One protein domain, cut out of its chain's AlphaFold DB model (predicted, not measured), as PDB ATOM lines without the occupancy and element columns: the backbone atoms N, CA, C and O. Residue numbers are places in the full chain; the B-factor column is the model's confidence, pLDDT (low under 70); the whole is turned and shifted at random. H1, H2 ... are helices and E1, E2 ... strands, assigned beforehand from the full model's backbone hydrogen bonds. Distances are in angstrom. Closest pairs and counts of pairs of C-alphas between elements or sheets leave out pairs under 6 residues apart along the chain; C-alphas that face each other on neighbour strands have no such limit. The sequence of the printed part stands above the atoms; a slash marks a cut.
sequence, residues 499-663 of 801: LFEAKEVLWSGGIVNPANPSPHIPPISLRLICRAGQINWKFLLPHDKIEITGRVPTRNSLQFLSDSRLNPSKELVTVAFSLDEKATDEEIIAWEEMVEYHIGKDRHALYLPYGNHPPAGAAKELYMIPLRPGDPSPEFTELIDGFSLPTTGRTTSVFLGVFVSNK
ATOM      1  N   LEU A 499     204.148 176.793 157.297       76.62
ATOM      2  CA  LEU A 499     203.607 175.723 158.147       76.62
ATOM      3  C   LEU A 499     202.073 175.759 158.268       76.62
ATOM      4  O   LEU A 499     201.456 174.741 158.587       76.62
ATOM      5  N   PHE A 500     201.445 176.909 158.022       81.06
ATOM      6  CA  PHE A 500     199.993 177.061 157.926       81.06
ATOM      7  C   PHE A 500     199.476 176.715 156.515       81.06
ATOM      8  O   PHE A 500     198.446 176.053 156.388       81.06
ATOM      9  N   GLU A 501     200.211 177.080 155.466       79.56
ATOM     10  CA  GLU A 501     199.918 176.776 154.057       79.56
ATOM     11  C   GLU A 501     200.202 175.309 153.690       79.56
ATOM     12  O   GLU A 501     199.560 174.757 152.798       79.56
ATOM     13  N   ALA A 502     201.062 174.626 154.448       79.12
ATOM     14  CA  ALA A 502     201.252 173.177 154.380       79.12
ATOM     15  C   ALA A 502     200.111 172.361 155.033       79.12
ATOM     16  O   ALA A 502     200.112 171.132 154.949       79.12
ATOM     17  N   LYS A 503     199.136 173.000 155.700       81.88
ATOM     18  CA  LYS A 503     197.985 172.299 156.296       81.88
ATOM     19  C   LYS A 503     196.994 171.847 155.228       81.88
ATOM     20  O   LYS A 503     196.620 172.635 154.360       81.88
ATOM     21  N   GLU A 504     196.495 170.621 155.373       83.62
ATOM     22  CA  GLU A 504     195.458 170.038 154.516       83.62
ATOM     23  C   GLU A 504     194.243 170.975 154.360       83.62
ATOM     24  O   GLU A 504     193.707 171.504 155.341       83.62
ATOM     25  N   VAL A 505     193.811 171.169 153.110       85.75
ATOM     26  CA  VAL A 505     192.573 171.880 152.770       85.75
ATOM     27  C   VAL A 505     191.422 170.881 152.860       85.75
ATOM     28  O   VAL A 505     191.312 169.968 152.049       85.75
ATOM     29  N   LEU A 506     190.571 171.047 153.872       84.88
ATOM     30  CA  LEU A 506     189.550 170.061 154.255       84.88
ATOM     31  C   LEU A 506     188.184 170.316 153.598       84.88
ATOM     32  O   LEU A 506     187.311 169.448 153.600       84.88
ATOM     33  N   TRP A 507     187.997 171.517 153.050       88.69
ATOM     34  CA  TRP A 507     186.864 171.917 152.220       88.69
ATOM     35  C   TRP A 507     187.284 173.105 151.343       88.69
ATOM     36  O   TRP A 507     188.125 173.911 151.748       88.69
ATOM     37  N   SER A 508     186.684 173.230 150.164       88.00
ATOM     38  CA  SER A 508     186.865 174.360 149.251       88.00
ATOM     39  C   SER A 508     185.536 174.707 148.586       88.00
ATOM     40  O   SER A 508     184.769 173.800 148.261       88.00
ATOM     41  N   GLY A 509     185.282 175.988 148.342       88.88
ATOM     42  CA  GLY A 509     184.037 176.456 147.733       88.88
ATOM     43  C   GLY A 509     184.023 177.968 147.528       88.88
ATOM     44  O   GLY A 509     185.048 178.621 147.674       88.88
ATOM     45  N   GLY A 510     182.870 178.538 147.183       91.12
ATOM     46  CA  GLY A 510     182.714 179.994 147.035       91.12
ATOM     47  C   GLY A 510     182.148 180.668 148.289       91.12
ATOM     48  O   GLY A 510     181.425 180.030 149.055       91.12
ATOM     49  N   ILE A 511     182.392 181.968 148.473       92.69
ATOM     50  CA  ILE A 511     181.693 182.793 149.480       92.69
ATOM     51  C   ILE A 511     180.925 183.946 148.827       92.69
ATOM     52  O   ILE A 511     181.417 184.599 147.909       92.69
ATOM     53  N   VAL A 512     179.698 184.194 149.294       91.81
ATOM     54  CA  VAL A 512     178.791 185.219 148.754       91.81
ATOM     55  C   VAL A 512     178.211 186.054 149.893       91.81
ATOM     56  O   VAL A 512     177.657 185.525 150.857       91.81
ATOM     57  N   ASN A 513     178.278 187.380 149.761       91.81
ATOM     58  CA  ASN A 513     177.670 188.322 150.697       91.81
ATOM     59  C   ASN A 513     176.374 188.910 150.101       91.81
ATOM     60  O   ASN A 513     176.443 189.918 149.400       91.81
ATOM     61  N   PRO A 514     175.175 188.366 150.388       87.44
ATOM     62  CA  PRO A 514     173.925 188.906 149.838       87.44
ATOM     63  C   PRO A 514     173.610 190.340 150.308       87.44
ATOM     64  O   PRO A 514     172.756 191.003 149.727       87.44
ATOM     65  N   ALA A 515     174.301 190.851 151.335       84.31
ATOM     66  CA  ALA A 515     174.181 192.237 151.790       84.31
ATOM     67  C   ALA A 515     175.172 193.215 151.116       84.31
ATOM     68  O   ALA A 515     175.108 194.418 151.390       84.31
ATOM     69  N   ASN A 516     176.082 192.715 150.274       85.44
ATOM     70  CA  ASN A 516     176.913 193.478 149.339       85.44
ATOM     71  C   ASN A 516     177.285 192.564 148.154       85.44
ATOM     72  O   ASN A 516     178.363 191.967 148.177       85.44
ATOM     73  N   PRO A 517     176.374 192.365 147.183       83.25
ATOM     74  CA  PRO A 517     176.555 191.369 146.132       83.25
ATOM     75  C   PRO A 517     177.680 191.772 145.171       83.25
ATOM     76  O   PRO A 517     177.542 192.724 144.404       83.25
ATOM     77  N   SER A 518     178.779 191.020 145.200       82.81
ATOM     78  CA  SER A 518     179.859 191.093 144.216       82.81
ATOM     79  C   SER A 518     179.487 190.314 142.941       82.81
ATOM     80  O   SER A 518     178.815 189.283 143.035       82.81
ATOM     81  N   PRO A 519     179.918 190.756 141.742       82.19
ATOM     82  CA  PRO A 519     179.713 189.992 140.508       82.19
ATOM     83  C   PRO A 519     180.631 188.759 140.416       82.19
ATOM     84  O   PRO A 519     180.260 187.772 139.786       82.19
ATOM     85  N   HIS A 520     181.787 188.793 141.087       87.31
ATOM     86  CA  HIS A 520     182.705 187.662 141.246       87.31
ATOM     87  C   HIS A 520     182.451 186.956 142.588       87.31
ATOM     88  O   HIS A 520     182.066 187.599 143.572       87.31
ATOM     89  N   ILE A 521     182.658 185.637 142.637       89.69
ATOM     90  CA  ILE A 521     182.463 184.803 143.835       89.69
ATOM     91  C   ILE A 521     183.835 184.252 144.245       89.69
ATOM     92  O   ILE A 521     184.251 183.249 143.668       89.69
ATOM     93  N   PRO A 522     184.542 184.872 145.209       89.44
ATOM     94  CA  PRO A 522     185.902 184.463 145.543       89.44
ATOM     95  C   PRO A 522     185.988 182.987 145.982       89.44
ATOM     96  O   PRO A 522     185.219 182.574 146.865       89.44
ATOM     97  N   PRO A 523     186.906 182.191 145.396       91.19
ATOM     98  CA  PRO A 523     187.138 180.806 145.781       91.19
ATOM     99  C   PRO A 523     187.953 180.747 147.075       91.19
ATOM    100  O   PRO A 523     189.018 181.349 147.191       91.19
ATOM    101  N   ILE A 524     187.449 180.014 148.065       92.88
ATOM    102  CA  ILE A 524     188.011 179.944 149.414       92.88
ATOM    103  C   ILE A 524     188.345 178.511 149.827       92.88
ATOM    104  O   ILE A 524     187.622 177.558 149.531       92.88
ATOM    105  N   SER A 525     189.442 178.381 150.566       91.75
ATOM    106  CA  SER A 525     189.985 177.147 151.129       91.75
ATOM    107  C   SER A 525     189.833 177.142 152.654       91.75
ATOM    108  O   SER A 525     190.171 178.114 153.331       91.75
ATOM    109  N   LEU A 526     189.319 176.043 153.216       90.81
ATOM    110  CA  LEU A 526     189.199 175.827 154.660       90.81
ATOM    111  C   LEU A 526     190.365 174.972 155.161       90.81
ATOM    112  O   LEU A 526     190.524 173.822 154.747       90.81
ATOM    113  N   ARG A 527     191.119 175.500 156.129       90.81
ATOM    114  CA  ARG A 527     192.196 174.796 156.843       90.81
ATOM    115  C   ARG A 527     191.864 174.711 158.339       90.81
ATOM    116  O   ARG A 527     191.406 175.685 158.940       90.81
ATOM    117  N   LEU A 528     192.081 173.555 158.970       89.38
ATOM    118  CA  LEU A 528     191.837 173.386 160.412       89.38
ATOM    119  C   LEU A 528     192.957 174.043 161.237       89.38
ATOM    120  O   LEU A 528     194.146 173.847 160.977       89.38
ATOM    121  N   ILE A 529     192.584 174.814 162.265       86.38
ATOM    122  CA  ILE A 529     193.547 175.547 163.107       86.38
ATOM    123  C   ILE A 529     193.472 175.210 164.597       86.38
ATOM    124  O   ILE A 529     194.211 175.815 165.359       86.38
ATOM    125  N   CYS A 530     192.645 174.252 165.021       84.56
ATOM    126  CA  CYS A 530     192.651 173.695 166.381       84.56
ATOM    127  C   CYS A 530     192.680 172.164 166.362       84.56
ATOM    128  O   CYS A 530     192.315 171.532 165.370       84.56
ATOM    129  N   ARG A 531     193.032 171.546 167.491       77.94
ATOM    130  CA  ARG A 531     192.949 170.094 167.661       77.94
ATOM    131  C   ARG A 531     191.494 169.659 167.871       77.94
ATOM    132  O   ARG A 531     190.977 169.747 168.978       77.94
ATOM    133  N   ALA A 532     190.861 169.161 166.813       73.56
ATOM    134  CA  ALA A 532     189.514 168.589 166.849       73.56
ATOM    135  C   ALA A 532     189.527 167.052 166.696       73.56
ATOM    136  O   ALA A 532     190.545 166.459 166.332       73.56
ATOM    137  N   GLY A 533     188.393 166.404 166.984       70.56
ATOM    138  CA  GLY A 533     188.174 164.980 166.697       70.56
ATOM    139  C   GLY A 533     187.914 164.692 165.209       70.56
ATOM    140  O   GLY A 533     188.036 165.573 164.359       70.56
ATOM    141  N   GLN A 534     187.506 163.460 164.882       72.56
ATOM    142  CA  GLN A 534     187.052 163.129 163.525       72.56
ATOM    143  C   GLN A 534     185.756 163.885 163.191       72.56
ATOM    144  O   GLN A 534     184.680 163.557 163.689       72.56
ATOM    145  N   ILE A 535     185.879 164.897 162.335       77.44
ATOM    146  CA  ILE A 535     184.784 165.736 161.847       77.44
ATOM    147  C   ILE A 535     184.397 165.298 160.436       77.44
ATOM    148  O   ILE A 535     185.246 165.181 159.555       77.44
ATOM    149  N   ASN A 536     183.098 165.108 160.197       80.56
ATOM    150  CA  ASN A 536     182.570 164.948 158.846       80.56
ATOM    151  C   ASN A 536     182.256 166.330 158.256       80.56
ATOM    152  O   ASN A 536     181.199 166.901 158.527       80.56
ATOM    153  N   TRP A 537     183.172 166.870 157.451       80.94
ATOM    154  CA  TRP A 537     183.058 168.220 156.886       80.94
ATOM    155  C   TRP A 537     181.786 168.435 156.059       80.94
ATOM    156  O   TRP A 537     181.179 169.495 156.175       80.94
ATOM    157  N   LYS A 538     181.284 167.401 155.368       77.56
ATOM    158  CA  LYS A 538     180.012 167.439 154.613       77.56
ATOM    159  C   LYS A 538     178.762 167.614 155.494       77.56
ATOM    160  O   LYS A 538     177.665 167.795 154.976       77.56
ATOM    161  N   PHE A 539     178.915 167.531 156.817       76.94
ATOM    162  CA  PHE A 539     177.866 167.725 157.825       76.94
ATOM    163  C   PHE A 539     178.056 169.016 158.655       76.94
ATOM    164  O   PHE A 539     177.208 169.361 159.478       76.94
ATOM    165  N   LEU A 540     179.161 169.742 158.437       78.94
ATOM    166  CA  LEU A 540     179.357 171.120 158.912       78.94
ATOM    167  C   LEU A 540     179.114 172.136 157.790       78.94
ATOM    168  O   LEU A 540     178.471 173.157 158.017       78.94
ATOM    169  N   LEU A 541     179.611 171.835 156.588       84.75
ATOM    170  CA  LEU A 541     179.448 172.603 155.356       84.75
ATOM    171  C   LEU A 541     178.845 171.674 154.283       84.75
ATOM    172  O   LEU A 541     179.583 171.011 153.556       84.75
ATOM    173  N   PRO A 542     177.504 171.565 154.210       80.38
ATOM    174  CA  PRO A 542     176.819 170.736 153.217       80.38
ATOM    175  C   PRO A 542     176.671 171.416 151.846       80.38
ATOM    176  O   PRO A 542     176.239 170.763 150.901       80.38
ATOM    177  N   HIS A 543     176.988 172.713 151.742       83.88
ATOM    178  CA  HIS A 543     176.880 173.506 150.515       83.88
ATOM    179  C   HIS A 543     178.273 173.886 150.006       83.88
ATOM    180  O   HIS A 543     179.107 174.342 150.787       83.88
ATOM    181  N   ASP A 544     178.491 173.804 148.694       84.56
ATOM    182  CA  ASP A 544     179.742 174.232 148.034       84.56
ATOM    183  C   ASP A 544     179.876 175.770 147.935       84.56
ATOM    184  O   ASP A 544     180.856 176.301 147.409       84.56
ATOM    185  N   LYS A 545     178.871 176.509 148.429       88.44
ATOM    186  CA  LYS A 545     178.853 177.971 148.525       88.44
ATOM    187  C   LYS A 545     178.366 178.417 149.904       88.44
ATOM    188  O   LYS A 545     177.322 177.977 150.386       88.44
ATOM    189  N   ILE A 546     179.122 179.316 150.527       90.56
ATOM    190  CA  ILE A 546     178.806 179.941 151.811       90.56
ATOM    191  C   ILE A 546     178.127 181.287 151.534       90.56
ATOM    192  O   ILE A 546     178.783 182.292 151.270       90.56
ATOM    193  N   GLU A 547     176.797 181.307 151.586       91.12
ATOM    194  CA  GLU A 547     176.002 182.538 151.508       91.12
ATOM    195  C   GLU A 547     175.844 183.146 152.908       91.12
ATOM    196  O   GLU A 547     175.304 182.503 153.807       91.12
ATOM    197  N   ILE A 548     176.311 184.378 153.133       92.19
ATOM    198  CA  ILE A 548     176.309 185.003 154.468       92.19
ATOM    199  C   ILE A 548     174.870 185.337 154.908       92.19
ATOM    200  O   ILE A 548     174.340 186.416 154.642       92.19
ATOM    201  N   THR A 549     174.250 184.390 155.616       88.62
ATOM    202  CA  THR A 549     172.849 184.438 156.074       88.62
ATOM    203  C   THR A 549     172.537 185.567 157.061       88.62
ATOM    204  O   THR A 549     171.393 186.004 157.162       88.62
ATOM    205  N   GLY A 550     173.528 186.054 157.815       89.94
ATOM    206  CA  GLY A 550     173.312 187.046 158.864       89.94
ATOM    207  C   GLY A 550     174.587 187.754 159.312       89.94
ATOM    208  O   GLY A 550     175.690 187.436 158.874       89.94
ATOM    209  N   ARG A 551     174.435 188.749 160.195       91.75
ATOM    210  CA  ARG A 551     175.543 189.549 160.743       91.75
ATOM    211  C   ARG A 551     175.321 189.884 162.213       91.75
ATOM    212  O   ARG A 551     174.286 190.445 162.577       91.75
ATOM    213  N   VAL A 552     176.321 189.617 163.044       94.25
ATOM    214  CA  VAL A 552     176.278 189.777 164.506       94.25
ATOM    215  C   VAL A 552     177.331 190.797 164.960       94.25
ATOM    216  O   VAL A 552     178.437 190.779 164.426       94.25
ATOM    217  N   PRO A 553     177.047 191.702 165.921       95.94
ATOM    218  CA  PRO A 553     178.054 192.645 166.411       95.94
ATOM    219  C   PRO A 553     179.306 191.937 166.946       95.94
ATOM    220  O   PRO A 553     179.185 190.956 167.693       95.94
ATOM    221  N   THR A 554     180.486 192.466 166.616       93.62
ATOM    222  CA  THR A 554     181.809 191.963 167.039       93.62
ATOM    223  C   THR A 554     181.830 191.640 168.531       93.62
ATOM    224  O   THR A 554     182.010 190.494 168.940       93.62
ATOM    225  N   ARG A 555     181.516 192.637 169.368       93.19
ATOM    226  CA  ARG A 555     181.511 192.515 170.833       93.19
ATOM    227  C   ARG A 555     180.619 191.379 171.347       93.19
ATOM    228  O   ARG A 555     181.015 190.659 172.260       93.19
ATOM    229  N   ASN A 556     179.418 191.234 170.790       93.88
ATOM    230  CA  ASN A 556     178.428 190.276 171.284       93.88
ATOM    231  C   ASN A 556     178.813 188.839 170.918       93.88
ATOM    232  O   ASN A 556     178.645 187.935 171.731       93.88
ATOM    233  N   SER A 557     179.351 188.637 169.714       93.94
ATOM    234  CA  SER A 557     179.811 187.319 169.265       93.94
ATOM    235  C   SER A 557     181.108 186.894 169.956       93.94
ATOM    236  O   SER A 557     181.167 185.771 170.442       93.94
ATOM    237  N   LEU A 558     182.094 187.786 170.132       93.31
ATOM    238  CA  LEU A 558     183.295 187.487 170.931       93.31
ATOM    239  C   LEU A 558     182.948 187.106 172.379       93.31
ATOM    240  O   LEU A 558     183.505 186.143 172.915       93.31
ATOM    241  N   GLN A 559     181.988 187.805 172.997       94.00
ATOM    242  CA  GLN A 559     181.499 187.435 174.325       94.00
ATOM    243  C   GLN A 559     180.809 186.058 174.305       94.00
ATOM    244  O   GLN A 559     181.148 185.204 175.118       94.00
ATOM    245  N   PHE A 560     179.893 185.805 173.363       93.19
ATOM    246  CA  PHE A 560     179.190 184.519 173.263       93.19
ATOM    247  C   PHE A 560     180.124 183.332 172.992       93.19
ATOM    248  O   PHE A 560     179.894 182.244 173.523       93.19
ATOM    249  N   LEU A 561     181.181 183.524 172.197       92.12
ATOM    250  CA  LEU A 561     182.208 182.511 171.959       92.12
ATOM    251  C   LEU A 561     183.026 182.256 173.231       92.12
ATOM    252  O   LEU A 561     183.199 181.100 173.609       92.12
ATOM    253  N   SER A 562     183.422 183.304 173.959       91.62
ATOM    254  CA  SER A 562     184.096 183.178 175.263       91.62
ATOM    255  C   SER A 562     183.232 182.441 176.298       91.62
ATOM    256  O   SER A 562     183.686 181.474 176.912       91.62
ATOM    257  N   ASP A 563     181.962 182.831 176.442       91.31
ATOM    258  CA  ASP A 563     180.995 182.191 177.345       91.31
ATOM    259  C   ASP A 563     180.695 180.738 176.917       91.31
ATOM    260  O   ASP A 563     180.546 179.847 177.757       91.31
ATOM    261  N   SER A 564     180.663 180.459 175.607       90.06
ATOM    262  CA  SER A 564     180.487 179.105 175.066       90.06
ATOM    263  C   SER A 564     181.710 178.216 175.283       90.06
ATOM    264  O   SER A 564     181.538 177.039 175.586       90.06
ATOM    265  N   ARG A 565     182.928 178.768 175.200       86.00
ATOM    266  CA  ARG A 565     184.187 178.063 175.480       86.00
ATOM    267  C   ARG A 565     184.291 177.622 176.945       86.00
ATOM    268  O   ARG A 565     184.855 176.572 177.236       86.00
ATOM    269  N   LEU A 566     183.718 178.398 177.867       86.75
ATOM    270  CA  LEU A 566     183.645 178.063 179.296       86.75
ATOM    271  C   LEU A 566     182.593 176.985 179.627       86.75
ATOM    272  O   LEU A 566     182.572 176.482 180.754       86.75
ATOM    273  N   ASN A 567     181.716 176.620 178.685       87.75
ATOM    274  CA  ASN A 567     180.661 175.638 178.914       87.75
ATOM    275  C   ASN A 567     181.117 174.214 178.523       87.75
ATOM    276  O   ASN A 567     181.278 173.937 177.335       87.75
ATOM    277  N   PRO A 568     181.251 173.265 179.473       85.19
ATOM    278  CA  PRO A 568     181.744 171.918 179.180       85.19
ATOM    279  C   PRO A 568     180.820 171.076 178.285       85.19
ATOM    280  O   PRO A 568     181.272 170.049 177.789       85.19
ATOM    281  N   SER A 569     179.560 171.475 178.059       85.25
ATOM    282  CA  SER A 569     178.670 170.791 177.103       85.25
ATOM    283  C   SER A 569     178.910 171.192 175.641       85.25
ATOM    284  O   SER A 569     178.311 170.599 174.745       85.25
ATOM    285  N   LYS A 570     179.733 172.218 175.394       87.06
ATOM    286  CA  LYS A 570     180.054 172.736 174.062       87.06
ATOM    287  C   LYS A 570     181.500 172.429 173.674       87.06
ATOM    288  O   LYS A 570     182.375 172.215 174.520       87.06
ATOM    289  N   GLU A 571     181.744 172.449 172.373       86.75
ATOM    290  CA  GLU A 571     183.067 172.494 171.760       86.75
ATOM    291  C   GLU A 571     183.111 173.657 170.764       86.75
ATOM    292  O   GLU A 571     182.097 173.999 170.149       86.75
ATOM    293  N   LEU A 572     184.278 174.289 170.636       89.56
ATOM    294  CA  LEU A 572     184.539 175.276 169.596       89.56
ATOM    295  C   LEU A 572     185.527 174.665 168.611       89.56
ATOM    296  O   LEU A 572     186.657 174.366 168.991       89.56
ATOM    297  N   VAL A 573     185.105 174.511 167.359       89.44
ATOM    298  CA  VAL A 573     185.997 174.112 166.267       89.44
ATOM    299  C   VAL A 573     186.346 175.373 165.490       89.44
ATOM    300  O   VAL A 573     185.488 175.954 164.824       89.44
ATOM    301  N   THR A 574     187.597 175.812 165.601       91.56
ATOM    302  CA  THR A 574     188.120 176.962 164.859       91.56
ATOM    303  C   THR A 574     188.793 176.514 163.567       91.56
ATOM    304  O   THR A 574     189.655 175.631 163.575       91.56
ATOM    305  N   VAL A 575     188.437 177.167 162.467       91.56
ATOM    306  CA  VAL A 575     188.993 176.968 161.125       91.56
ATOM    307  C   VAL A 575     189.471 178.308 160.570       91.56
ATOM    308  O   VAL A 575     188.965 179.359 160.962       91.56
ATOM    309  N   ALA A 576     190.427 178.289 159.652       92.50
ATOM    310  CA  ALA A 576     190.777 179.460 158.857       92.50
ATOM    311  C   ALA A 576     190.224 179.294 157.442       92.50
ATOM    312  O   ALA A 576     190.409 178.242 156.829       92.50
ATOM    313  N   PHE A 577     189.574 180.339 156.941       92.75
ATOM    314  CA  PHE A 577     189.248 180.498 155.532       92.75
ATOM    315  C   PHE A 577     190.259 181.456 154.899       92.75
ATOM    316  O   PHE A 577     190.299 182.645 155.240       92.75
ATOM    317  N   SER A 578     191.068 180.914 153.997       91.12
ATOM    318  CA  SER A 578     191.965 181.639 153.093       91.12
ATOM    319  C   SER A 578     191.344 181.705 151.697       91.12
ATOM    320  O   SER A 578     190.547 180.838 151.338       91.12
ATOM    321  N   LEU A 579     191.719 182.697 150.893       91.06
ATOM    322  CA  LEU A 579     191.469 182.656 149.449       91.06
ATOM    323  C   LEU A 579     192.274 181.495 148.819       91.06
ATOM    324  O   LEU A 579     193.292 181.083 149.379       91.06
ATOM    325  N   ASP A 580     191.813 180.924 147.706       86.69
ATOM    326  CA  ASP A 580     192.610 179.981 146.901       86.69
ATOM    327  C   ASP A 580     193.671 180.747 146.085       86.69
ATOM    328  O   ASP A 580     193.417 181.841 145.582       86.69
ATOM    329  N   GLU A 581     194.853 180.154 145.909       82.00
ATOM    330  CA  GLU A 581     195.997 180.711 145.161       82.00
ATOM    331  C   GLU A 581     195.702 180.893 143.657       82.00
ATOM    332  O   GLU A 581     196.489 181.485 142.924       82.00
ATOM    333  N   LYS A 582     194.565 180.362 143.190       84.50
ATOM    334  CA  LYS A 582     194.094 180.378 141.797       84.50
ATOM    335  C   LYS A 582     193.010 181.427 141.518       84.50
ATOM    336  O   LYS A 582     192.472 181.433 140.413       84.50
ATOM    337  N   ALA A 583     192.652 182.249 142.506       87.31
ATOM    338  CA  ALA A 583     191.675 183.323 142.336       87.31
ATOM    339  C   ALA A 583     192.148 184.364 141.303       87.31
ATOM    340  O   ALA A 583     193.346 184.627 141.190       87.31
ATOM    341  N   THR A 584     191.220 184.986 140.572       91.81
ATOM    342  CA  THR A 584     191.558 186.130 139.702       91.81
ATOM    343  C   THR A 584     191.759 187.414 140.514       91.81
ATOM    344  O   THR A 584     191.246 187.538 141.626       91.81
ATOM    345  N   ASP A 585     192.437 188.419 139.947       89.69
ATOM    346  CA  ASP A 585     192.580 189.752 140.567       89.69
ATOM    347  C   ASP A 585     191.219 190.359 140.973       89.69
ATOM    348  O   ASP A 585     191.085 191.014 142.005       89.69
ATOM    349  N   GLU A 586     190.178 190.088 140.183       90.31
ATOM    350  CA  GLU A 586     188.801 190.539 140.400       90.31
ATOM    351  C   GLU A 586     188.149 189.833 141.607       90.31
ATOM    352  O   GLU A 586     187.403 190.443 142.378       90.31
ATOM    353  N   GLU A 587     188.458 188.549 141.802       90.62
ATOM    354  CA  GLU A 587     188.038 187.748 142.955       90.62
ATOM    355  C   GLU A 587     188.812 188.130 144.225       90.62
ATOM    356  O   GLU A 587     188.210 188.211 145.298       90.62
ATOM    357  N   ILE A 588     190.110 188.439 144.109       91.19
ATOM    358  CA  ILE A 588     190.936 188.983 145.199       91.19
ATOM    359  C   ILE A 588     190.331 190.303 145.702       91.19
ATOM    360  O   ILE A 588     190.088 190.448 146.902       91.19
ATOM    361  N   ILE A 589     189.995 191.232 144.799       91.00
ATOM    362  CA  ILE A 589     189.341 192.503 145.155       91.00
ATOM    363  C   ILE A 589     187.980 192.252 145.827       91.00
ATOM    364  O   ILE A 589     187.704 192.821 146.884       91.00
ATOM    365  N   ALA A 590     187.147 191.361 145.277       91.50
ATOM    366  CA  ALA A 590     185.845 191.024 145.866       91.50
ATOM    367  C   ALA A 590     185.961 190.404 147.278       91.50
ATOM    368  O   ALA A 590     185.097 190.630 148.131       91.50
ATOM    369  N   TRP A 591     187.027 189.646 147.549       92.69
ATOM    370  CA  TRP A 591     187.347 189.115 148.876       92.69
ATOM    371  C   TRP A 591     187.762 190.216 149.855       92.69
ATOM    372  O   TRP A 591     187.213 190.282 150.960       92.69
ATOM    373  N   GLU A 592     188.667 191.116 149.462       92.31
ATOM    374  CA  GLU A 592     189.102 192.222 150.323       92.31
ATOM    375  C   GLU A 592     187.960 193.198 150.637       92.31
ATOM    376  O   GLU A 592     187.768 193.560 151.802       92.31
ATOM    377  N   GLU A 593     187.118 193.537 149.652       91.75
ATOM    378  CA  GLU A 593     185.891 194.307 149.887       91.75
ATOM    379  C   GLU A 593     184.942 193.593 150.862       91.75
ATOM    380  O   GLU A 593     184.334 194.237 151.721       91.75
ATOM    381  N   MET A 594     184.817 192.262 150.785       91.81
ATOM    382  CA  MET A 594     183.955 191.490 151.684       91.81
ATOM    383  C   MET A 594     184.482 191.452 153.126       91.81
ATOM    384  O   MET A 594     183.680 191.522 154.067       91.81
ATOM    385  N   VAL A 595     185.802 191.365 153.314       93.19
ATOM    386  CA  VAL A 595     186.467 191.473 154.624       93.19
ATOM    387  C   VAL A 595     186.252 192.875 155.200       93.19
ATOM    388  O   VAL A 595     185.719 193.021 156.306       93.19
ATOM    389  N   GLU A 596     186.588 193.915 154.436       93.06
ATOM    390  CA  GLU A 596     186.526 195.305 154.894       93.06
ATOM    391  C   GLU A 596     185.085 195.778 155.140       93.06
ATOM    392  O   GLU A 596     184.824 196.507 156.098       93.06
ATOM    393  N   TYR A 597     184.107 195.286 154.371       93.25
ATOM    394  CA  TYR A 597     182.680 195.512 154.623       93.25
ATOM    395  C   TYR A 597     182.233 195.012 156.005       93.25
ATOM    396  O   TYR A 597     181.362 195.621 156.628       93.25
ATOM    397  N   HIS A 598     182.799 193.915 156.510       92.69
ATOM    398  CA  HIS A 598     182.441 193.377 157.823       92.69
ATOM    399  C   HIS A 598     183.151 194.126 158.961       92.69
ATOM    400  O   HIS A 598     182.501 194.516 159.939       92.69
ATOM    401  N   ILE A 599     184.440 194.442 158.786       93.12
ATOM    402  CA  ILE A 599     185.228 195.260 159.727       93.12
ATOM    403  C   ILE A 599     184.630 196.670 159.853       93.12
ATOM    404  O   ILE A 599     184.256 197.098 160.945       93.12
ATOM    405  N   GLY A 600     184.421 197.365 158.732       92.25
ATOM    406  CA  GLY A 600     183.862 198.720 158.670       92.25
ATOM    407  C   GLY A 600     182.396 198.852 159.115       92.25
ATOM    408  O   GLY A 600     181.867 199.965 159.181       92.25
ATOM    409  N   LYS A 601     181.714 197.741 159.434       92.75
ATOM    410  CA  LYS A 601     180.362 197.719 160.030       92.75
ATOM    411  C   LYS A 601     180.330 197.197 161.473       92.75
ATOM    412  O   LYS A 601     179.228 197.099 162.023       92.75
ATOM    413  N   ASP A 602     181.489 196.887 162.067       93.75
ATOM    414  CA  ASP A 602     181.664 196.268 163.395       93.75
ATOM    415  C   ASP A 602     180.819 194.991 163.588       93.75
ATOM    416  O   ASP A 602     180.106 194.813 164.586       93.75
ATOM    417  N   ARG A 603     180.814 194.117 162.570       94.38
ATOM    418  CA  ARG A 603     179.998 192.895 162.557       94.38
ATOM    419  C   ARG A 603     180.727 191.715 161.947       94.38
ATOM    420  O   ARG A 603     181.162 191.770 160.803       94.38
ATOM    421  N   HIS A 604     180.710 190.601 162.663       94.94
ATOM    422  CA  HIS A 604     181.073 189.302 162.118       94.94
ATOM    423  C   HIS A 604     179.949 188.767 161.227       94.94
ATOM    424  O   HIS A 604     178.761 189.011 161.481       94.94
ATOM    425  N   ALA A 605     180.334 188.025 160.194       94.12
ATOM    426  CA  ALA A 605     179.412 187.278 159.355       94.12
ATOM    427  C   ALA A 605     178.900 186.034 160.105       94.12
ATOM    428  O   ALA A 605     179.585 185.481 160.971       94.12
ATOM    429  N   LEU A 606     177.673 185.617 159.797       93.81
ATOM    430  CA  LEU A 606     177.020 184.449 160.382       93.81
ATOM    431  C   LEU A 606     176.428 183.580 159.269       93.81
ATOM    432  O   LEU A 606     175.694 184.073 158.407       93.81
ATOM    433  N   TYR A 607     176.732 182.287 159.316       92.00
ATOM    434  CA  TYR A 607     176.289 181.286 158.351       92.00
ATOM    435  C   TYR A 607     175.502 180.172 159.054       92.00
ATOM    436  O   TYR A 607     176.009 179.546 159.987       92.00
ATOM    437  N   LEU A 608     174.262 179.934 158.617       90.00
ATOM    438  CA  LEU A 608     173.389 178.869 159.121       90.00
ATOM    439  C   LEU A 608     173.160 177.814 158.018       90.00
ATOM    440  O   LEU A 608     172.190 177.935 157.270       90.00
ATOM    441  N   PRO A 609     173.997 176.760 157.913       83.19
ATOM    442  CA  PRO A 609     173.932 175.786 156.810       83.19
ATOM    443  C   PRO A 609     172.606 175.009 156.716       83.19
ATOM    444  O   PRO A 609     172.261 174.510 155.645       83.19
ATOM    445  N   TYR A 610     171.861 174.921 157.824       82.25
ATOM    446  CA  TYR A 610     170.585 174.202 157.945       82.25
ATOM    447  C   TYR A 610     169.428 175.092 158.449       82.25
ATOM    448  O   TYR A 610     168.383 174.586 158.865       82.25
ATOM    449  N   GLY A 611     169.608 176.419 158.461       78.75
ATOM    450  CA  GLY A 611     168.620 177.360 158.999       78.75
ATOM    451  C   GLY A 611     168.207 177.043 160.445       78.75
ATOM    452  O   GLY A 611     169.046 176.779 161.307       78.75
ATOM    453  N   ASN A 612     166.899 177.058 160.716       73.19
ATOM    454  CA  ASN A 612     166.347 176.877 162.067       73.19
ATOM    455  C   ASN A 612     166.371 175.424 162.585       73.19
ATOM    456  O   ASN A 612     166.233 175.219 163.792       73.19
ATOM    457  N   HIS A 613     166.562 174.424 161.713       70.88
ATOM    458  CA  HIS A 613     166.419 173.001 162.051       70.88
ATOM    459  C   HIS A 613     167.663 172.172 161.667       70.88
ATOM    460  O   HIS A 613     167.594 171.331 160.769       70.88
ATOM    461  N   PRO A 614     168.813 172.377 162.341       75.69
ATOM    462  CA  PRO A 614     170.002 171.559 162.117       75.69
ATOM    463  C   PRO A 614     169.768 170.093 162.529       75.69
ATOM    464  O   PRO A 614     169.204 169.841 163.600       75.69
ATOM    465  N   PRO A 615     170.226 169.111 161.730       73.31
ATOM    466  CA  PRO A 615     170.158 167.702 162.097       73.31
ATOM    467  C   PRO A 615     171.072 167.388 163.293       73.31
ATOM    468  O   PRO A 615     172.047 168.090 163.571       73.31
ATOM    469  N   ALA A 616     170.760 166.316 164.024       64.94
ATOM    470  CA  ALA A 616     171.449 165.976 165.267       64.94
ATOM    471  C   ALA A 616     172.962 165.756 165.056       64.94
ATOM    472  O   ALA A 616     173.376 164.828 164.366       64.94
ATOM    473  N   GLY A 617     173.779 166.610 165.681       65.06
ATOM    474  CA  GLY A 617     175.245 166.586 165.591       65.06
ATOM    475  C   GLY A 617     175.854 167.585 164.597       65.06
ATOM    476  O   GLY A 617     177.065 167.784 164.637       65.06
ATOM    477  N   ALA A 618     175.055 168.241 163.751       70.25
ATOM    478  CA  ALA A 618     175.541 169.322 162.895       70.25
ATOM    479  C   ALA A 618     175.833 170.595 163.709       70.25
ATOM    480  O   ALA A 618     175.245 170.828 164.773       70.25
ATOM    481  N   ALA A 619     176.711 171.459 163.193       70.31
ATOM    482  CA  ALA A 619     176.833 172.811 163.729       70.31
ATOM    483  C   ALA A 619     175.563 173.610 163.409       70.31
ATOM    484  O   ALA A 619     175.117 173.664 162.263       70.31
ATOM    485  N   LYS A 620     174.990 174.252 164.431       76.25
ATOM    486  CA  LYS A 620     173.818 175.125 164.265       76.25
ATOM    487  C   LYS A 620     174.154 176.378 163.449       76.25
ATOM    488  O   LYS A 620     173.332 176.858 162.677       76.25
ATOM    489  N   GLU A 621     175.345 176.918 163.676       88.56
ATOM    490  CA  GLU A 621     175.795 178.207 163.168       88.56
ATOM    491  C   GLU A 621     177.330 178.234 163.093       88.56
ATOM    492  O   GLU A 621     178.022 177.624 163.918       88.56
ATOM    493  N   LEU A 622     177.844 178.951 162.097       91.69
ATOM    494  CA  LEU A 622     179.253 179.273 161.897       91.69
ATOM    495  C   LEU A 622     179.422 180.792 162.018       91.69
ATOM    496  O   LEU A 622     178.828 181.554 161.252       91.69
ATOM    497  N   TYR A 623     180.252 181.225 162.964       94.25
ATOM    498  CA  TYR A 623     180.691 182.616 163.082       94.25
ATOM    499  C   TYR A 623     181.918 182.824 162.194       94.25
ATOM    500  O   TYR A 623     182.870 182.056 162.297       94.25
ATOM    501  N   MET A 624     181.918 183.857 161.353       94.25
ATOM    502  CA  MET A 624     183.043 184.197 160.476       94.25
ATOM    503  C   MET A 624     183.582 185.580 160.849       94.25
ATOM    504  O   MET A 624     182.930 186.609 160.649       94.25
ATOM    505  N   ILE A 625     184.775 185.578 161.438       95.00
ATOM    506  CA  ILE A 625     185.467 186.740 161.998       95.00
ATOM    507  C   ILE A 625     186.492 187.235 160.964       95.00
ATOM    508  O   ILE A 625     187.460 186.518 160.717       95.00
ATOM    509  N   PRO A 626     186.311 188.412 160.341       94.56
ATOM    510  CA  PRO A 626     187.314 188.977 159.442       94.56
ATOM    511  C   PRO A 626     188.559 189.403 160.232       94.56
ATOM    512  O   PRO A 626     188.436 190.031 161.284       94.56
ATOM    513  N   LEU A 627     189.749 189.089 159.719       92.31
ATOM    514  CA  LEU A 627     191.039 189.515 160.266       92.31
ATOM    515  C   LEU A 627     191.937 190.012 159.125       92.31
ATOM    516  O   LEU A 627     192.261 189.249 158.208       92.31
ATOM    517  N   ARG A 628     192.386 191.269 159.195       91.44
ATOM    518  CA  ARG A 628     193.416 191.810 158.290       91.44
ATOM    519  C   ARG A 628     194.775 191.159 158.585       91.44
ATOM    520  O   ARG A 628     194.956 190.625 159.686       91.44
ATOM    521  N   PRO A 629     195.769 191.250 157.681       86.88
ATOM    522  CA  PRO A 629     197.071 190.599 157.863       86.88
ATOM    523  C   PRO A 629     197.795 190.981 159.170       86.88
ATOM    524  O   PRO A 629     198.491 190.155 159.754       86.88
ATOM    525  N   GLY A 630     197.587 192.208 159.666       82.81
ATOM    526  CA  GLY A 630     198.164 192.709 160.922       82.81
ATOM    527  C   GLY A 630     197.280 192.601 162.176       82.81
ATOM    528  O   GLY A 630     197.738 192.986 163.249       82.81
ATOM    529  N   ASP A 631     196.035 192.120 162.078       87.31
ATOM    530  CA  ASP A 631     195.125 192.054 163.235       87.31
ATOM    531  C   ASP A 631     195.444 190.826 164.115       87.31
ATOM    532  O   ASP A 631     195.541 189.721 163.574       87.31
ATOM    533  N   PRO A 632     195.583 190.953 165.451       87.12
ATOM    534  CA  PRO A 632     195.850 189.813 166.332       87.12
ATOM    535  C   PRO A 632     194.656 188.848 166.411       87.12
ATOM    536  O   PRO A 632     193.503 189.246 166.234       87.12
ATOM    537  N   SER A 633     194.910 187.575 166.742       87.12
ATOM    538  CA  SER A 633     193.825 186.614 166.985       87.12
ATOM    539  C   SER A 633     192.976 187.027 168.205       87.12
ATOM    540  O   SER A 633     193.545 187.502 169.190       87.12
ATOM    541  N   PRO A 634     191.640 186.846 168.199       88.31
ATOM    542  CA  PRO A 634     190.793 187.337 169.289       88.31
ATOM    543  C   PRO A 634     190.998 186.596 170.623       88.31
ATOM    544  O   PRO A 634     191.161 185.385 170.630       88.31
ATOM    545  N   GLU A 635     190.842 187.296 171.753       85.31
ATOM    546  CA  GLU A 635     191.056 186.821 173.147       85.31
ATOM    547  C   GLU A 635     190.552 185.391 173.460       85.31
ATOM    548  O   GLU A 635     191.163 184.659 174.238       85.31
ATOM    549  N   PHE A 636     189.448 184.940 172.850       86.56
ATOM    550  CA  PHE A 636     188.916 183.595 173.102       86.56
ATOM    551  C   PHE A 636     189.791 182.451 172.544       86.56
ATOM    552  O   PHE A 636     189.578 181.305 172.952       86.56
ATOM    553  N   THR A 637     190.743 182.726 171.638       85.00
ATOM    554  CA  THR A 637     191.580 181.714 170.965       85.00
ATOM    555  C   THR A 637     192.826 181.303 171.747       85.00
ATOM    556  O   THR A 637     193.278 180.175 171.570       85.00
ATOM    557  N   GLU A 638     193.341 182.152 172.649       82.12
ATOM    558  CA  GLU A 638     194.601 181.946 173.405       82.12
ATOM    559  C   GLU A 638     194.677 180.612 174.169       82.12
ATOM    560  O   GLU A 638     195.750 180.125 174.516       82.12
ATOM    561  N   LEU A 639     193.515 180.039 174.475       78.56
ATOM    562  CA  LEU A 639     193.341 178.861 175.315       78.56
ATOM    563  C   LEU A 639     192.416 177.831 174.626       78.56
ATOM    564  O   LEU A 639     191.548 177.226 175.270       78.56
ATOM    565  N   ILE A 640     192.554 177.691 173.305       82.56
ATOM    566  CA  ILE A 640     191.999 176.598 172.494       82.56
ATOM    567  C   ILE A 640     193.134 175.619 172.168       82.56
ATOM    568  O   ILE A 640     194.190 176.020 171.682       82.56
ATOM    569  N   ASP A 641     192.921 174.328 172.430       76.56
ATOM    570  CA  ASP A 641     193.970 173.314 172.291       76.56
ATOM    571  C   ASP A 641     194.463 173.200 170.840       76.56
ATOM    572  O   ASP A 641     193.701 172.920 169.911       76.56
ATOM    573  N   GLY A 642     195.766 173.414 170.640       72.50
ATOM    574  CA  GLY A 642     196.399 173.384 169.319       72.50
ATOM    575  C   GLY A 642     196.050 174.564 168.405       72.50
ATOM    576  O   GLY A 642     196.228 174.430 167.191       72.50
ATOM    577  N   PHE A 643     195.549 175.688 168.945       82.19
ATOM    578  CA  PHE A 643     195.308 176.897 168.154       82.19
ATOM    579  C   PHE A 643     196.580 177.336 167.414       82.19
ATOM    580  O   PHE A 643     197.620 177.558 168.029       82.19
ATOM    581  N   SER A 644     196.502 177.411 166.087       78.75
ATOM    582  CA  SER A 644     197.659 177.609 165.205       78.75
ATOM    583  C   SER A 644     197.272 178.419 163.961       78.75
ATOM    584  O   SER A 644     197.047 177.874 162.873       78.75
ATOM    585  N   LEU A 645     197.176 179.736 164.158       81.81
ATOM    586  CA  LEU A 645     196.976 180.762 163.135       81.81
ATOM    587  C   LEU A 645     198.142 181.768 163.221       81.81
ATOM    588  O   LEU A 645     198.316 182.343 164.300       81.81
ATOM    589  N   PRO A 646     198.906 182.016 162.137       76.06
ATOM    590  CA  PRO A 646     200.086 182.876 162.202       76.06
ATOM    591  C   PRO A 646     199.739 184.301 162.632       76.06
ATOM    592  O   PRO A 646     198.962 184.997 161.972       76.06
ATOM    593  N   THR A 647     200.298 184.746 163.757       67.94
ATOM    594  CA  THR A 647     199.983 186.079 164.306       67.94
ATOM    595  C   THR A 647     200.864 187.160 163.685       67.94
ATOM    596  O   THR A 647     200.391 188.267 163.435       67.94
ATOM    597  N   THR A 648     202.113 186.823 163.361       63.66
ATOM    598  CA  THR A 648     203.075 187.692 162.674       63.66
ATOM    599  C   THR A 648     203.409 187.140 161.294       63.66
ATOM    600  O   THR A 648     203.673 185.952 161.157       63.66
ATOM    601  N   GLY A 649     203.443 188.004 160.276       66.62
ATOM    602  CA  GLY A 649     203.869 187.619 158.925       66.62
ATOM    603  C   GLY A 649     202.766 187.113 157.990       66.62
ATOM    604  O   GLY A 649     203.094 186.666 156.899       66.62
ATOM    605  N   ARG A 650     201.475 187.221 158.349       80.62
ATOM    606  CA  ARG A 650     200.404 187.078 157.347       80.62
ATOM    607  C   ARG A 650     200.537 188.168 156.284       80.62
ATOM    608  O   ARG A 650     200.772 189.333 156.601       80.62
ATOM    609  N   THR A 651     200.334 187.769 155.035       78.12
ATOM    610  CA  THR A 651     200.300 188.621 153.839       78.12
ATOM    611  C   THR A 651     198.867 188.934 153.405       78.12
ATOM    612  O   THR A 651     198.582 190.058 153.001       78.12
ATOM    613  N   THR A 652     197.954 187.969 153.542       85.19
ATOM    614  CA  THR A 652     196.563 188.031 153.072       85.19
ATOM    615  C   THR A 652     195.548 188.201 154.207       85.19
ATOM    616  O   THR A 652     195.775 187.819 155.360       85.19
ATOM    617  N   SER A 653     194.401 188.804 153.879       91.12
ATOM    618  CA  SER A 653     193.235 188.867 154.768       91.12
ATOM    619  C   SER A 653     192.562 187.495 154.876       91.12
ATOM    620  O   SER A 653     192.435 186.794 153.871       91.12
ATOM    621  N   VAL A 654     192.101 187.121 156.074       92.38
ATOM    622  CA  VAL A 654     191.504 185.799 156.356       92.38
ATOM    623  C   VAL A 654     190.205 185.912 157.155       92.38
ATOM    624  O   VAL A 654     190.053 186.809 157.985       92.38
ATOM    625  N   PHE A 655     189.283 184.965 156.963       94.19
ATOM    626  CA  PHE A 655     188.138 184.789 157.862       94.19
ATOM    627  C   PHE A 655     188.421 183.655 158.858       94.19
ATOM    628  O   PHE A 655     188.517 182.484 158.490       94.19
ATOM    629  N   LEU A 656     188.511 183.987 160.145       93.69
ATOM    630  CA  LEU A 656     188.524 183.022 161.243       93.69
ATOM    631  C   LEU A 656     187.099 182.480 161.443       93.69
ATOM    632  O   LEU A 656     186.214 183.169 161.949       93.69
ATOM    633  N   GLY A 657     186.877 181.239 161.019       93.44
ATOM    634  CA  GLY A 657     185.629 180.512 161.214       93.44
ATOM    635  C   GLY A 657     185.570 179.845 162.587       93.44
ATOM    636  O   GLY A 657     186.540 179.229 163.025       93.44
ATOM    637  N   VAL A 658     184.425 179.925 163.264       93.06
ATOM    638  CA  VAL A 658     184.179 179.247 164.544       93.06
ATOM    639  C   VAL A 658     182.828 178.541 164.512       93.06
ATOM    640  O   VAL A 658     181.775 179.186 164.535       93.06
ATOM    641  N   PHE A 659     182.856 177.210 164.485       90.50
ATOM    642  CA  PHE A 659     181.669 176.382 164.679       90.50
ATOM    643  C   PHE A 659     181.440 176.148 166.172       90.50
ATOM    644  O   PHE A 659     182.378 175.837 166.912       90.50
ATOM    645  N   VAL A 660     180.182 176.237 166.605       88.38
ATOM    646  CA  VAL A 660     179.767 175.890 167.969       88.38
ATOM    647  C   VAL A 660     179.009 174.567 167.927       88.38
ATOM    648  O   VAL A 660     177.833 174.530 167.560       88.38
ATOM    649  N   SER A 661     179.673 173.474 168.299       82.94
ATOM    650  CA  SER A 661     179.048 172.153 168.409       82.94
ATOM    651  C   SER A 661     178.698 171.832 169.866       82.94
ATOM    652  O   SER A 661     179.298 172.342 170.816       82.94
ATOM    653  N   ASN A 662     177.696 170.974 170.056       80.25
ATOM    654  CA  ASN A 662     177.487 170.315 171.341       80.25
ATOM    655  C   ASN A 662     178.390 169.084 171.393       80.25
ATOM    656  O   ASN A 662     178.431 168.312 170.433       80.25
ATOM    657  N   LYS A 663     179.055 168.857 172.526       75.38
ATOM    658  CA  LYS A 663     179.783 167.608 172.752       75.38
ATOM    659  C   LYS A 663     178.775 166.474 172.859       75.38
ATOM    660  O   LYS A 663     178.092 166.347 173.876       75.38
TER     661      LYS A 663
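What this domain is: This is residues 499 to 663 of the 801 residues of the protein "Transcription factor BYE1" of Kwoniella pini CBS 10737 (UniProt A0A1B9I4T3). One strongly twisted sheet of eight strands is curled like part of a barrel and folded back on itself: E3, E1 and E2 make one leaf, E8, E7, E6 and E4 the other, and E5 is the hinge between them. Two helices pack on this sheet, H1 toward one end of the long axis and H2 toward the other. You have 165 printed residues with two named helices and eight named strands, which follow along the chain as E1 E2 E3 E4 H1 E5 H2 E6 E7 E8; the sheet runs E3 E1 E2 E5 E8 E7 E6 E4 and is mixed. The class is mixed, helices and strands, with under half of the residues in named elements. The whole is compact, with a radius of gyration of the C-alphas of 14.9 A, and rounded, spanning 44 by 36 by 31 A.

How they stand to each other: Start at the hinge E5, residues 570 to 579, antiparallel to E8, residues 654 to 662, with N 575 and O 657 2.9 A apart. E8 ends a meander, each strand the antiparallel neighbour of the one before: E6, residues 603 to 607, then E7, residues 622 to 627, then E8. Look for N 625 and O 656 at 2.9 A, and N 605 and O 624 at 3.0 A. The edge strand E4, residues 550 to 553, is antiparallel to E6, with N 552 and O 604 3.0 A apart. On the other side of E5, E2, residues 523 to 528, is antiparallel to it, with N 527 and O 576 2.9 A apart. E1, residues 505 to 512, forms a hairpin with E2, with N 509 and O 524 3.1 A apart, and is parallel to the edge strand E3, residues 545 to 547, with N 546 and O 510 2.8 A apart. H1, residues 554 to 565, is on the sheet; its closest C-alphas to E6 are Thr 554 and Arg 603, 4.9 A. H2, residues 585 to 599, is on it too, at a height over the sheet of 8.7 A; its closest C-alphas to E7 are Val 595 and Pro 626, 5.5 A. H1 and H2 are apart. Each O i to N i+4 pair of H1 is within hydrogen-bond range, and 10 of 11 in H2.

Where its parts are: Find C-alpha 505 at (192.573, 171.880, 152.770), where E1 begins its 19.6 A. E5 measures 28.9 A, H2 21.2 A, and E8 25.7 A, ending at C-alpha 662, (177.487, 170.315, 171.341).

The domain as a whole: The two C-alphas farthest apart are those of Pro 568 and Asp 585, 43.9 A. The printed part has no cut. The links E2 to E3, E6 to E7 and E7 to E8 are long. Look for pLDDT under 70 at residues 616 to 617 and 647 to 649.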